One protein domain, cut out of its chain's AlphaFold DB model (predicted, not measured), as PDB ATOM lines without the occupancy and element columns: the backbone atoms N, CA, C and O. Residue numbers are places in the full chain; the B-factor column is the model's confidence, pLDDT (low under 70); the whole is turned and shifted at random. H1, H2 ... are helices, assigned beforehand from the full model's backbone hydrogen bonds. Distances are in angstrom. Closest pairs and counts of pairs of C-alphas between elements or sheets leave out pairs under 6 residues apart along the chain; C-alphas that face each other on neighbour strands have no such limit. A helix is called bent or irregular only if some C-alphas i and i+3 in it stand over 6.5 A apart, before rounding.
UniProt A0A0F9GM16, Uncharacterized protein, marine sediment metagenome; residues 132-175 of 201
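AT A GLANCE: This is residues 132 to 175 of the 201 residues of an uncharacterized protein of marine sediment metagenome (UniProt A0A0F9GM16). Two helices, H1 and H3, lie side by side and run opposite ways, and the chain turns round between them through a loop and the short helix H2, which comes just before H3. The outline is a rod, with H1 as the longest helix and the turn of the loop near Pro 152 at one end. The printed part has 44 residues with three named helices, in the order H1, H2, H3, and no named strand; the class is all helix. The whole is only just loose, close to compact, with a radius of gyration of the C-alphas of 11.4 A, and the C-alphas span 37 by 17 by 11 A.

IN THESE COORDINATES: Start at Pro 132, the first printed residue, and go on to C-alpha 133 at (-11.575, -48.991, -38.833), where H1 begins. H1 takes residues 133 to 149 and measures 25.2 A from first to last C-alpha, ending at C-alpha 149 at (-24.792, -29.449, -47.690). It is irregular, for C-alphas 134 and 137 are 7.2 A apart, and its line is a rough one. Nine residues, 150 to 158, make a short link to H2, residues 159 to 162, which measures 5.3 A. After Asn 163, a tight link of one residue, H3 takes residues 164 to 175, measures 16.6 A and ends at C-alpha 175 at (-14.716, -47.775, -27.764).

HOW THE PARTS SIT: Look first at H1 and H3, which touch with 8 pairs of C-alphas within 8 A. Their closest C-alphas are those of Leu 138 and Leu 168, 6.8 A apart. Their lines stand at a shallow tilt of 17 degrees, and they run opposite ways. Next look at residues 141 to 145 of H1, with which alone it touches H2. H1 and H2 only just touch, with 3 pairs of C-alphas within 8 A, and the closest are those of Arg 141 and Glu 161, 6.2 A apart. H2 and H3 meet only through their link. In the backbone, every O i to N i+4 pair of H3 is within hydrogen-bond range, and 11 of 13 are in H1. H2, with four residues, is too short for such a pair, and its one O i to N i+3 pair is not within range.

THE WHOLE: Find Pro 152 and Ile 175, whose C-alphas are the two farthest apart, 37.0 A. The C-alphas of the first and last printed residues, Pro 132 and Ile 175, are 10.1 A apart. The printed part has no cut, and no link is long. In this predicted model the mean pLDDT of the printed part is 89.1, and one printed residue, Ile 175, is under 70.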
ATOM      1  N   PRO A 132      -9.053 -45.412 -36.761       78.94
ATOM      2  CA  PRO A 132      -9.658 -46.700 -36.417       78.94
ATOM      3  C   PRO A 132     -10.733 -47.138 -37.414       78.94
ATOM      4  O   PRO A 132     -11.604 -46.352 -37.800       78.94
ATOM      5  N   ARG A 133     -10.704 -48.421 -37.792       81.75
ATOM      6  CA  ARG A 133     -11.575 -48.991 -38.833       81.75
ATOM      7  C   ARG A 133     -13.065 -48.823 -38.539       81.75
ATOM      8  O   ARG A 133     -13.858 -48.614 -39.453       81.75
ATOM      9  N   GLN A 134     -13.440 -48.856 -37.263       81.62
ATOM     10  CA  GLN A 134     -14.817 -48.682 -36.795       81.62
ATOM     11  C   GLN A 134     -15.396 -47.312 -37.177       81.62
ATOM     12  O   GLN A 134     -16.602 -47.186 -37.382       81.62
ATOM     13  N   PHE A 135     -14.547 -46.292 -37.334       85.44
ATOM     14  CA  PHE A 135     -14.971 -44.944 -37.705       85.44
ATOM     15  C   PHE A 135     -14.899 -44.657 -39.208       85.44
ATOM     16  O   PHE A 135     -15.319 -43.581 -39.627       85.44
ATOM     17  N   HIS A 136     -14.392 -45.571 -40.044       87.06
ATOM     18  CA  HIS A 136     -14.193 -45.297 -41.478       87.06
ATOM     19  C   HIS A 136     -15.495 -44.962 -42.198       87.06
ATOM     20  O   HIS A 136     -15.561 -43.994 -42.954       87.06
ATOM     21  N   GLU A 137     -16.549 -45.731 -41.930       89.75
ATOM     22  CA  GLU A 137     -17.863 -45.488 -42.525       89.75
ATOM     23  C   GLU A 137     -18.447 -44.153 -42.048       89.75
ATOM     24  O   GLU A 137     -18.932 -43.371 -42.864       89.75
ATOM     25  N   LEU A 138     -18.318 -43.841 -40.755       90.25
ATOM     26  CA  LEU A 138     -18.773 -42.574 -40.187       90.25
ATOM     27  C   LEU A 138     -18.025 -41.381 -40.791       90.25
ATOM     28  O   LEU A 138     -18.645 -40.368 -41.119       90.25
ATOM     29  N   LEU A 139     -16.713 -41.502 -40.993       88.06
ATOM     30  CA  LEU A 139     -15.912 -40.481 -41.661       88.06
ATOM     31  C   LEU A 139     -16.405 -40.256 -43.097       88.06
ATOM     32  O   LEU A 139     -16.694 -39.120 -43.476       88.06
ATOM     33  N   ALA A 140     -16.583 -41.329 -43.875       88.94
ATOM     34  CA  ALA A 140     -17.107 -41.247 -45.238       88.94
ATOM     35  C   ALA A 140     -18.513 -40.621 -45.277       88.94
ATOM     36  O   ALA A 140     -18.816 -39.784 -46.134       88.94
ATOM     37  N   ARG A 141     -19.366 -40.966 -44.307       93.06
ATOM     38  CA  ARG A 141     -20.710 -40.404 -44.170       93.06
ATOM     39  C   ARG A 141     -20.670 -38.907 -43.871       93.06
ATOM     40  O   ARG A 141     -21.427 -38.157 -44.484       93.06
ATOM     41  N   ARG A 142     -19.767 -38.448 -42.997       92.75
ATOM     42  CA  ARG A 142     -19.594 -37.015 -42.713       92.75
ATOM     43  C   ARG A 142     -19.137 -36.244 -43.949       92.75
ATOM     44  O   ARG A 142     -19.695 -35.186 -44.229       92.75
ATOM     45  N   VAL A 143     -18.196 -36.796 -44.716       89.94
ATOM     46  CA  VAL A 143     -17.755 -36.211 -45.994       89.94
ATOM     47  C   VAL A 143     -18.928 -36.093 -46.975       89.94
ATOM     48  O   VAL A 143     -19.100 -35.047 -47.600       89.94
ATOM     49  N   SER A 144     -19.782 -37.119 -47.071       93.25
ATOM     50  CA  SER A 144     -21.000 -37.069 -47.895       93.25
ATOM     51  C   SER A 144     -21.972 -35.971 -47.435       93.25
ATOM     52  O   SER A 144     -22.477 -35.215 -48.267       93.25
ATOM     53  N   ILE A 145     -22.209 -35.836 -46.123       93.19
ATOM     54  CA  ILE A 145     -23.088 -34.800 -45.547       93.19
ATOM     55  C   ILE A 145     -22.571 -33.395 -45.876       93.19
ATOM     56  O   ILE A 145     -23.334 -32.579 -46.396       93.19
ATOM     57  N   GLU A 146     -21.287 -33.128 -45.622       93.94
ATOM     58  CA  GLU A 146     -20.627 -31.851 -45.935       93.94
ATOM     59  C   GLU A 146     -20.745 -31.522 -47.427       93.94
ATOM     60  O   GLU A 146     -21.213 -30.450 -47.816       93.94
ATOM     61  N   TYR A 147     -20.416 -32.488 -48.288       93.38
ATOM     62  CA  TYR A 147     -20.525 -32.320 -49.730       93.38
ATOM     63  C   TYR A 147     -21.956 -31.986 -50.169       93.38
ATOM     64  O   TYR A 147     -22.156 -31.039 -50.930       93.38
ATOM     65  N   LYS A 148     -22.964 -32.720 -49.680       95.00
ATOM     66  CA  LYS A 148     -24.378 -32.485 -50.016       95.00
ATOM     67  C   LYS A 148     -24.889 -31.142 -49.497       95.00
ATOM     68  O   LYS A 148     -25.670 -30.498 -50.201       95.00
ATOM     69  N   GLY A 149     -24.446 -30.729 -48.311       93.56
ATOM     70  CA  GLY A 149     -24.792 -29.449 -47.690       93.56
ATOM     71  C   GLY A 149     -24.140 -28.245 -48.372       93.56
ATOM     72  O   GLY A 149     -24.763 -27.193 -48.466       93.56
ATOM     73  N   SER A 150     -22.932 -28.410 -48.919       93.69
ATOM     74  CA  SER A 150     -22.179 -27.339 -49.596       93.69
ATOM     75  C   SER A 150     -22.718 -26.944 -50.980       93.69
ATOM     76  O   SER A 150     -22.248 -25.981 -51.589       93.69
ATOM     77  N   ARG A 151     -23.695 -27.683 -51.526       92.25
ATOM     78  CA  ARG A 151     -24.256 -27.409 -52.856       92.25
ATOM     79  C   ARG A 151     -25.216 -26.207 -52.811       92.25
ATOM     80  O   ARG A 151     -26.013 -26.124 -51.882       92.25
ATOM     81  N   PRO A 152     -25.251 -25.343 -53.852       92.25
ATOM     82  CA  PRO A 152     -26.181 -24.203 -53.918       92.25
ATOM     83  C   PRO A 152     -27.653 -24.590 -53.728       92.25
ATOM     84  O   PRO A 152     -28.450 -23.818 -53.207       92.25
ATOM     85  N   LYS A 153     -28.003 -25.814 -54.141       93.50
ATOM     86  CA  LYS A 153     -29.249 -26.488 -53.789       93.50
ATOM     87  C   LYS A 153     -28.888 -27.761 -53.015       93.50
ATOM     88  O   LYS A 153     -28.479 -28.730 -53.663       93.50
ATOM     89  N   PRO A 154     -28.995 -27.764 -51.674       91.56
ATOM     90  CA  PRO A 154     -28.589 -28.903 -50.864       91.56
ATOM     91  C   PRO A 154     -29.305 -30.186 -51.272       91.56
ATOM     92  O   PRO A 154     -30.520 -30.209 -51.488       91.56
ATOM     93  N   ILE A 155     -28.535 -31.263 -51.386       94.06
ATOM     94  CA  ILE A 155     -29.076 -32.592 -51.668       94.06
ATOM     95  C   ILE A 155     -29.610 -33.162 -50.353       94.06
ATOM     96  O   ILE A 155     -28.948 -33.074 -49.320       94.06
ATOM     97  N   LEU A 156     -30.801 -33.759 -50.386       94.62
ATOM     98  CA  LEU A 156     -31.403 -34.350 -49.193       94.62
ATOM     99  C   LEU A 156     -30.541 -35.492 -48.635       94.62
ATOM    100  O   LEU A 156     -30.028 -36.338 -49.374       94.62
ATOM    101  N   LEU A 157     -30.421 -35.514 -47.310       94.38
ATOM    102  CA  LEU A 157     -29.702 -36.551 -46.582       94.38
ATOM    103  C   LEU A 157     -30.525 -37.843 -46.519       94.38
ATOM    104  O   LEU A 157     -31.742 -37.823 -46.301       94.38
ATOM    105  N   ASN A 158     -29.858 -38.983 -46.678       92.94
ATOM    106  CA  ASN A 158     -30.477 -40.296 -46.528       92.94
ATOM    107  C   ASN A 158     -30.739 -40.625 -45.037       92.94
ATOM    108  O   ASN A 158     -30.455 -39.835 -44.133       92.94
ATOM    109  N   ARG A 159     -31.352 -41.780 -44.744       92.75
ATOM    110  CA  ARG A 159     -31.677 -42.178 -43.358       92.75
ATOM    111  C   ARG A 159     -30.429 -42.291 -42.471       92.75
ATOM    112  O   ARG A 159     -30.464 -41.828 -41.338       92.75
ATOM    113  N   HIS A 160     -29.354 -42.876 -42.989       90.50
ATOM    114  CA  HIS A 160     -28.111 -43.083 -42.248       90.50
ATOM    115  C   HIS A 160     -27.387 -41.758 -41.972       90.50
ATOM    116  O   HIS A 160     -26.950 -41.506 -40.856       90.50
ATOM    117  N   GLU A 161     -27.325 -40.862 -42.956       92.50
ATOM    118  CA  GLU A 161     -26.744 -39.519 -42.834       92.50
ATOM    119  C   GLU A 161     -27.475 -38.666 -41.794       92.50
ATOM    120  O   GLU A 161     -26.835 -37.994 -40.994       92.50
ATOM    121  N   ARG A 162     -28.810 -38.747 -41.735       92.06
ATOM    122  CA  ARG A 162     -29.596 -38.057 -40.697       92.06
ATOM    123  C   ARG A 162     -29.356 -38.605 -39.290       92.06
ATOM    124  O   ARG A 162     -29.470 -37.854 -38.330       92.06
ATOM    125  N   ASN A 163     -29.015 -39.886 -39.177       93.38
ATOM    126  CA  ASN A 163     -28.726 -40.550 -37.906       93.38
ATOM    127  C   ASN A 163     -27.239 -40.503 -37.514       93.38
ATOM    128  O   ASN A 163     -26.866 -41.125 -36.523       93.38
ATOM    129  N   TYR A 164     -26.401 -39.774 -38.260       93.19
ATOM    130  CA  TYR A 164     -24.949 -39.741 -38.072       93.19
ATOM    131  C   TYR A 164     -24.520 -39.508 -36.616       93.19
ATOM    132  O   TYR A 164     -23.716 -40.275 -36.103       93.19
ATOM    133  N   GLU A 165     -25.085 -38.505 -35.939       91.50
ATOM    134  CA  GLU A 165     -24.695 -38.152 -34.563       91.50
ATOM    135  C   GLU A 165     -24.972 -39.286 -33.561       91.50
ATOM    136  O   GLU A 165     -24.189 -39.520 -32.641       91.50
ATOM    137  N   ASN A 166     -26.062 -40.034 -33.758       90.19
ATOM    138  CA  ASN A 166     -26.398 -41.170 -32.901       90.19
ATOM    139  C   ASN A 166     -25.442 -42.340 -33.140       90.19
ATOM    140  O   ASN A 166     -24.945 -42.924 -32.182       90.19
ATOM    141  N   ASP A 167     -25.158 -42.659 -34.404       89.81
ATOM    142  CA  ASP A 167     -24.241 -43.748 -34.749       89.81
ATOM    143  C   ASP A 167     -22.804 -43.416 -34.305       89.81
ATOM    144  O   ASP A 167     -22.102 -44.283 -33.788       89.81
ATOM    145  N   LEU A 168     -22.387 -42.149 -34.428       88.12
ATOM    146  CA  LEU A 168     -21.109 -41.657 -33.912       88.12
ATOM    147  C   LEU A 168     -21.021 -41.829 -32.397       88.12
ATOM    148  O   LEU A 168     -20.021 -42.346 -31.900       88.12
ATOM    149  N   LYS A 169     -22.068 -41.432 -31.670       85.94
ATOM    150  CA  LYS A 169     -22.130 -41.605 -30.221       85.94
ATOM    151  C   LYS A 169     -22.033 -43.077 -29.823       85.94
ATOM    152  O   LYS A 169     -21.227 -43.403 -28.963       85.94
ATOM    153  N   ILE A 170     -22.780 -43.961 -30.484       86.44
ATOM    154  CA  ILE A 170     -22.732 -45.406 -30.219       86.44
ATOM    155  C   ILE A 170     -21.316 -45.958 -30.428       86.44
ATOM    156  O   ILE A 170     -20.840 -46.729 -29.601       86.44
ATOM    157  N   GLN A 171     -20.622 -45.559 -31.500       83.81
ATOM    158  CA  GLN A 171     -19.253 -46.021 -31.760       83.81
ATOM    159  C   GLN A 171     -18.234 -45.447 -30.764       83.81
ATOM    160  O   GLN A 171     -17.321 -46.158 -30.343       83.81
ATOM    161  N   LEU A 172     -18.399 -44.190 -30.342       80.31
ATOM    162  CA  LEU A 172     -17.590 -43.598 -29.274       80.31
ATOM    163  C   LEU A 172     -17.805 -44.327 -27.941       80.31
ATOM    164  O   LEU A 172     -16.829 -44.660 -27.273       80.31
ATOM    165  N   ASP A 173     -19.057 -44.625 -27.590       76.56
ATOM    166  CA  ASP A 173     -19.419 -45.345 -26.364       76.56
ATOM    167  C   ASP A 173     -18.913 -46.802 -26.392       76.56
ATOM    168  O   ASP A 173     -18.443 -47.315 -25.375       76.56
ATOM    169  N   ALA A 174     -18.943 -47.460 -27.557       75.88
ATOM    170  CA  ALA A 174     -18.421 -48.816 -27.740       75.88
ATOM    171  C   ALA A 174     -16.901 -48.890 -27.525       75.88
ATOM    172  O   ALA A 174     -16.402 -49.838 -26.928       75.88
ATOM    173  N   ILE A 175     -16.167 -47.872 -27.971       67.94
ATOM    174  CA  ILE A 175     -14.716 -47.775 -27.764       67.94
ATOM    175  C   ILE A 175     -14.375 -47.323 -26.343       67.94
ATOM    176  O   ILE A 175     -13.340 -47.708 -25.805       67.94
TER     177      ILE A 175